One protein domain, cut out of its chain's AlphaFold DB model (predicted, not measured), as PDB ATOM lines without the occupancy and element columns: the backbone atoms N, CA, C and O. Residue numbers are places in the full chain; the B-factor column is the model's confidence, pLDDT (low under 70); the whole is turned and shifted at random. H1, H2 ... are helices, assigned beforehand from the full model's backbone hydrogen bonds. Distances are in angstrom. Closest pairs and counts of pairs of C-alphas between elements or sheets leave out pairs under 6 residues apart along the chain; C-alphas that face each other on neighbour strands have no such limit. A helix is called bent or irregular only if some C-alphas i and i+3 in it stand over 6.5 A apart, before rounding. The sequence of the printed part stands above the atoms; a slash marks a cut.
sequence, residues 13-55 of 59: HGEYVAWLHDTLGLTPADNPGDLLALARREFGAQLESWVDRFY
ATOM      1  N   HIS A  13     250.254 141.536 267.901       88.75
ATOM      2  CA  HIS A  13     250.293 142.930 268.340       88.75
ATOM      3  C   HIS A  13     251.614 143.281 269.043       88.75
ATOM      4  O   HIS A  13     252.236 144.284 268.708       88.75
ATOM      5  N   GLY A  14     252.089 142.419 269.949       90.38
ATOM      6  CA  GLY A  14     253.359 142.632 270.651       90.38
ATOM      7  C   GLY A  14     254.580 142.640 269.723       90.38
ATOM      8  O   GLY A  14     255.430 143.515 269.853       90.38
ATOM      9  N   GLU A  15     254.641 141.721 268.751       95.00
ATOM     10  CA  GLU A  15     255.722 141.680 267.748       95.00
ATOM     11  C   GLU A  15     255.755 142.964 266.912       95.00
ATOM     12  O   GLU A  15     256.819 143.519 266.652       95.00
ATOM     13  N   TYR A  16     254.579 143.455 266.516       92.69
ATOM     14  CA  TYR A  16     254.457 144.681 265.737       92.69
ATOM     15  C   TYR A  16     254.895 145.919 266.531       92.69
ATOM     16  O   TYR A  16     255.640 146.747 266.012       92.69
ATOM     17  N   VAL A  17     254.481 146.031 267.797       93.50
ATOM     18  CA  VAL A  17     254.880 147.148 268.670       93.50
ATOM     19  C   VAL A  17     256.388 147.138 268.933       93.50
ATOM     20  O   VAL A  17     257.019 148.190 268.860       93.50
ATOM     21  N   ALA A  18     256.984 145.967 269.173       95.44
ATOM     22  CA  ALA A  18     258.433 145.845 269.328       95.44
ATOM     23  C   ALA A  18     259.175 146.275 268.051       95.44
ATOM     24  O   ALA A  18     260.120 147.055 268.113       95.44
ATOM     25  N   TRP A  19     258.694 145.848 266.879       96.38
ATOM     26  CA  TRP A  19     259.274 146.258 265.601       96.38
ATOM     27  C   TRP A  19     259.198 147.777 265.369       96.38
ATOM     28  O   TRP A  19     260.171 148.360 264.886       96.38
ATOM     29  N   LEU A  20     258.081 148.427 265.725       96.31
ATOM     30  CA  LEU A  20     257.929 149.887 265.639       96.31
ATOM     31  C   LEU A  20     258.933 150.624 266.529       96.31
ATOM     32  O   LEU A  20     259.538 151.606 266.092       96.31
ATOM     33  N   HIS A  21     259.131 150.135 267.751       96.56
ATOM     34  CA  HIS A  21     260.112 150.694 268.669       96.56
ATOM     35  C   HIS A  21     261.533 150.539 268.117       96.56
ATOM     36  O   HIS A  21     262.256 151.523 267.989       96.56
ATOM     37  N   ASP A  22     261.916 149.329 267.715       97.56
ATOM     38  CA  ASP A  22     263.297 149.039 267.322       97.56
ATOM     39  C   ASP A  22     263.673 149.668 265.974       97.56
ATOM     40  O   ASP A  22     264.815 150.074 265.767       97.56
ATOM     41  N   THR A  23     262.713 149.765 265.050       97.69
ATOM     42  CA  THR A  23     262.964 150.265 263.690       97.69
ATOM     43  C   THR A  23     262.793 151.775 263.586       97.69
ATOM     44  O   THR A  23     263.528 152.425 262.844       97.69
ATOM     45  N   LEU A  24     261.804 152.338 264.287       96.19
ATOM     46  CA  LEU A  24     261.381 153.731 264.114       96.19
ATOM     47  C   LEU A  24     261.483 154.561 265.400       96.19
ATOM     48  O   LEU A  24     261.227 155.761 265.358       96.19
ATOM     49  N   GLY A  25     261.837 153.953 266.537       95.88
ATOM     50  CA  GLY A  25     261.830 154.631 267.836       95.88
ATOM     51  C   GLY A  25     260.426 155.019 268.304       95.88
ATOM     52  O   GLY A  25     260.287 155.934 269.111       95.88
ATOM     53  N   LEU A  26     259.380 154.376 267.769       93.00
ATOM     54  CA  LEU A  26     257.989 154.716 268.059       93.00
ATOM     55  C   LEU A  26     257.415 153.819 269.152       93.00
ATOM     56  O   LEU A  26     257.498 152.595 269.083       93.00
ATOM     57  N   THR A  27     256.752 154.439 270.122       90.94
ATOM     58  CA  THR A  27     255.979 153.757 271.164       90.94
ATOM     59  C   THR A  27     254.495 154.088 271.008       90.94
ATOM     60  O   THR A  27     254.163 155.213 270.623       90.94
ATOM     61  N   PRO A  28     253.579 153.149 271.312       87.75
ATOM     62  CA  PRO A  28     252.160 153.468 271.411       87.75
ATOM     63  C   PRO A  28     251.933 154.619 272.395       87.75
ATOM     64  O   PRO A  28     252.616 154.707 273.413       87.75
ATOM     65  N   ALA A  29     250.979 155.497 272.094       87.69
ATOM     66  CA  ALA A  29     250.595 156.548 273.028       87.69
ATOM     67  C   ALA A  29     249.877 155.949 274.245       87.69
ATOM     68  O   ALA A  29     249.021 155.075 274.088       87.69
ATOM     69  N   ASP A  30     250.166 156.480 275.436       86.81
ATOM     70  CA  ASP A  30     249.529 156.057 276.691       86.81
ATOM     71  C   ASP A  30     248.008 156.272 276.671       86.81
ATOM     72  O   ASP A  30     247.244 155.513 277.269       86.81
ATOM     73  N   ASN A  31     247.566 157.303 275.948       87.81
ATOM     74  CA  ASN A  31     246.165 157.618 275.732       87.81
ATOM     75  C   ASN A  31     245.878 157.785 274.228       87.81
ATOM     76  O   ASN A  31     246.168 158.835 273.645       87.81
ATOM     77  N   PRO A  32     245.246 156.789 273.584       84.25
ATOM     78  CA  PRO A  32     244.850 156.873 272.178       84.25
ATOM     79  C   PRO A  32     243.930 158.062 271.858       84.25
ATOM     80  O   PRO A  32     243.913 158.546 270.725       84.25
ATOM     81  N   GLY A  33     243.179 158.558 272.849       90.50
ATOM     82  CA  GLY A  33     242.307 159.722 272.693       90.50
ATOM     83  C   GLY A  33     243.066 161.000 272.336       90.50
ATOM     84  O   GLY A  33     242.546 161.824 271.583       90.50
ATOM     85  N   ASP A  34     244.311 161.136 272.795       89.81
ATOM     86  CA  ASP A  34     245.132 162.316 272.516       89.81
ATOM     87  C   ASP A  34     245.588 162.338 271.053       89.81
ATOM     88  O   ASP A  34     245.554 163.389 270.408       89.81
ATOM     89  N   LEU A  35     245.917 161.169 270.489       89.38
ATOM     90  CA  LEU A  35     246.216 161.023 269.060       89.38
ATOM     91  C   LEU A  35     244.997 161.363 268.199       89.38
ATOM     92  O   LEU A  35     245.125 162.056 267.191       89.38
ATOM     93  N   LEU A  36     243.805 160.918 268.608       89.19
ATOM     94  CA  LEU A  36     242.568 161.243 267.901       89.19
ATOM     95  C   LEU A  36     242.261 162.746 267.953       89.19
ATOM     96  O   LEU A  36     241.889 163.333 266.937       89.19
ATOM     97  N   ALA A  37     242.414 163.376 269.119       92.19
ATOM     98  CA  ALA A  37     242.199 164.810 269.277       92.19
ATOM     99  C   ALA A  37     243.177 165.625 268.417       92.19
ATOM    100  O   ALA A  37     242.766 166.577 267.748       92.19
ATOM    101  N   LEU A  38     244.450 165.219 268.384       93.50
ATOM    102  CA  LEU A  38     245.476 165.808 267.528       93.50
ATOM    103  C   LEU A  38     245.119 165.667 266.044       93.50
ATOM    104  O   LEU A  38     245.074 166.667 265.331       93.50
ATOM    105  N   ALA A  39     244.791 164.451 265.601       91.94
ATOM    106  CA  ALA A  39     244.443 164.174 264.211       91.94
ATOM    107  C   ALA A  39     243.212 164.969 263.754       91.94
ATOM    108  O   ALA A  39     243.208 165.533 262.662       91.94
ATOM    109  N   ARG A  40     242.180 165.077 264.604       94.06
ATOM    110  CA  ARG A  40     241.003 165.916 264.331       94.06
ATOM    111  C   ARG A  40     241.370 167.388 264.198       94.06
ATOM    112  O   ARG A  40     240.869 168.055 263.304       94.06
ATOM    113  N   ARG A  41     242.247 167.896 265.064       94.81
ATOM    114  CA  ARG A  41     242.683 169.295 265.006       94.81
ATOM    115  C   ARG A  41     243.476 169.605 263.735       94.81
ATOM    116  O   ARG A  41     243.303 170.679 263.176       94.81
ATOM    117  N   GLU A  42     244.351 168.699 263.307       95.88
ATOM    118  CA  GLU A  42     245.251 168.935 262.170       95.88
ATOM    119  C   GLU A  42     244.602 168.642 260.818       95.88
ATOM    120  O   GLU A  42     244.818 169.377 259.858       95.88
ATOM    121  N   PHE A  43     243.784 167.593 260.744       93.81
ATOM    122  CA  PHE A  43     243.264 167.075 259.479       93.81
ATOM    123  C   PHE A  43     241.740 167.078 259.394       93.81
ATOM    124  O   PHE A  43     241.206 166.784 258.328       93.81
ATOM    125  N   GLY A  44     241.029 167.417 260.475       92.44
ATOM    126  CA  GLY A  44     239.567 167.354 260.537       92.44
ATOM    127  C   GLY A  44     238.894 168.160 259.433       92.44
ATOM    128  O   GLY A  44     238.124 167.595 258.670       92.44
ATOM    129  N   ALA A  45     239.281 169.425 259.255       90.62
ATOM    130  CA  ALA A  45     238.704 170.282 258.218       90.62
ATOM    131  C   ALA A  45     238.979 169.772 256.788       90.62
ATOM    132  O   ALA A  45     238.143 169.904 255.896       90.62
ATOM    133  N   GLN A  46     240.150 169.169 256.554       91.69
ATOM    134  CA  GLN A  46     240.476 168.580 255.254       91.69
ATOM    135  C   GLN A  46     239.668 167.301 255.009       91.69
ATOM    136  O   GLN A  46     239.223 167.065 253.887       91.69
ATOM    137  N   LEU A  47     239.491 166.484 256.050       89.19
ATOM    138  CA  LEU A  47     238.669 165.288 255.987       89.19
ATOM    139  C   LEU A  47     237.205 165.655 255.732       89.19
ATOM    140  O   LEU A  47     236.628 165.106 254.804       89.19
ATOM    141  N   GLU A  48     236.644 166.605 256.480       89.69
ATOM    142  CA  GLU A  48     235.285 167.134 256.286       89.69
ATOM    143  C   GLU A  48     235.096 167.623 254.847       89.69
ATOM    144  O   GLU A  48     234.259 167.095 254.126       89.69
ATOM    145  N   SER A  49     235.984 168.491 254.352       89.31
ATOM    146  CA  SER A  49     235.913 168.988 252.970       89.31
ATOM    147  C   SER A  49     236.040 167.896 251.895       89.31
ATOM    148  O   SER A  49     235.531 168.048 250.780       89.31
ATOM    149  N   TRP A  50     236.764 166.809 252.177       89.81
ATOM    150  CA  TRP A  50     236.837 165.662 251.275       89.81
ATOM    151  C   TRP A  50     235.549 164.835 251.322       89.81
ATOM    152  O   TRP A  50     235.049 164.449 250.266       89.81
ATOM    153  N   VAL A  51     235.020 164.598 252.524       89.62
ATOM    154  CA  VAL A  51     233.803 163.825 252.787       89.62
ATOM    155  C   VAL A  51     232.559 164.511 252.214       89.62
ATOM    156  O   VAL A  51     231.753 163.836 251.581       89.62
ATOM    157  N   ASP A  52     232.437 165.834 252.348       86.19
ATOM    158  CA  ASP A  52     231.292 166.619 251.861       86.19
ATOM    159  C   ASP A  52     231.026 166.417 250.359       86.19
ATOM    160  O   ASP A  52     229.894 166.489 249.904       86.19
ATOM    161  N   ARG A  53     232.050 166.071 249.565       82.75
ATOM    162  CA  ARG A  53     231.909 165.786 248.120       82.75
ATOM    163  C   ARG A  53     231.119 164.515 247.815       82.75
ATOM    164  O   ARG A  53     230.751 164.300 246.666       82.75
ATOM    165  N   PHE A  54     230.958 163.648 248.807       84.06
ATOM    166  CA  PHE A  54     230.238 162.381 248.695       84.06
ATOM    167  C   PHE A  54     228.865 162.433 249.363       84.06
ATOM    168  O   PHE A  54     228.076 161.507 249.186       84.06
ATOM    169  N   TYR A  55     228.583 163.502 250.106       76.94
ATOM    170  CA  TYR A  55     227.260 163.823 250.614       76.94
ATOM    171  C   TYR A  55     226.696 164.947 249.736       76.94
ATOM    172  O   TYR A  55     226.741 166.116 250.104       76.94
TER     173      TYR A  55
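What this domain is: This is residues 13 to 55 of the 59 residues of an uncharacterized protein of Streptomyces bingchenggensis (strain BCW-1) (UniProt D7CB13). An open, arch-like string of helices with no packed core: H1 at one end, then the link of residues 25 to 31, then the bent helix H2, whose arms H2a and H2b turn a corner and reach to the other end. No helix or arm touches another. The printed part has 43 residues with two named helices, H1 then H2, and no named strand; the class is all helix. The whole is extended, with a radius of gyration of the C-alphas of 15.0 A and spans of 41 by 19 by 16 A.

Where its parts are: H1 is residues 13 to 24, 16.0 A from first to last C-alpha, beginning at C-alpha 13 at (250.293, 142.930, 268.340). H2, residues 32 to 54, was assigned as one helix by its hydrogen bonds but is bent: C-alphas 42 and 45 are 7.8 A apart. Its arm H2a is residues 32 to 42, 15.7 A long, beginning at C-alpha 32 at (244.850, 156.873, 272.178). Its arm H2b is residues 45 to 54, 15.0 A long, ending at C-alpha 54 at (230.238, 162.381, 248.695). Residues 43 and 44 belong to neither arm.

How they stand to each other: H1 and H2a are apart, and H1 and H2b are apart. The lines of H2a and H2b are about perpendicular, at 79 degrees. In H1 and H2a every O i to N i+4 pair is within hydrogen-bond range; in H2b 4 of 6 are.

The domain as a whole: The two C-alphas farthest apart are those of Asp 22 and Tyr 55, 42.4 A. Residues 29 to 39, 41 to 47 and 49 to 55 stand free. The link from H1 to H2, 7 residues, is short but not tight. The printed part has no cut. Its mean pLDDT is 91.1, and no printed residue is under 70.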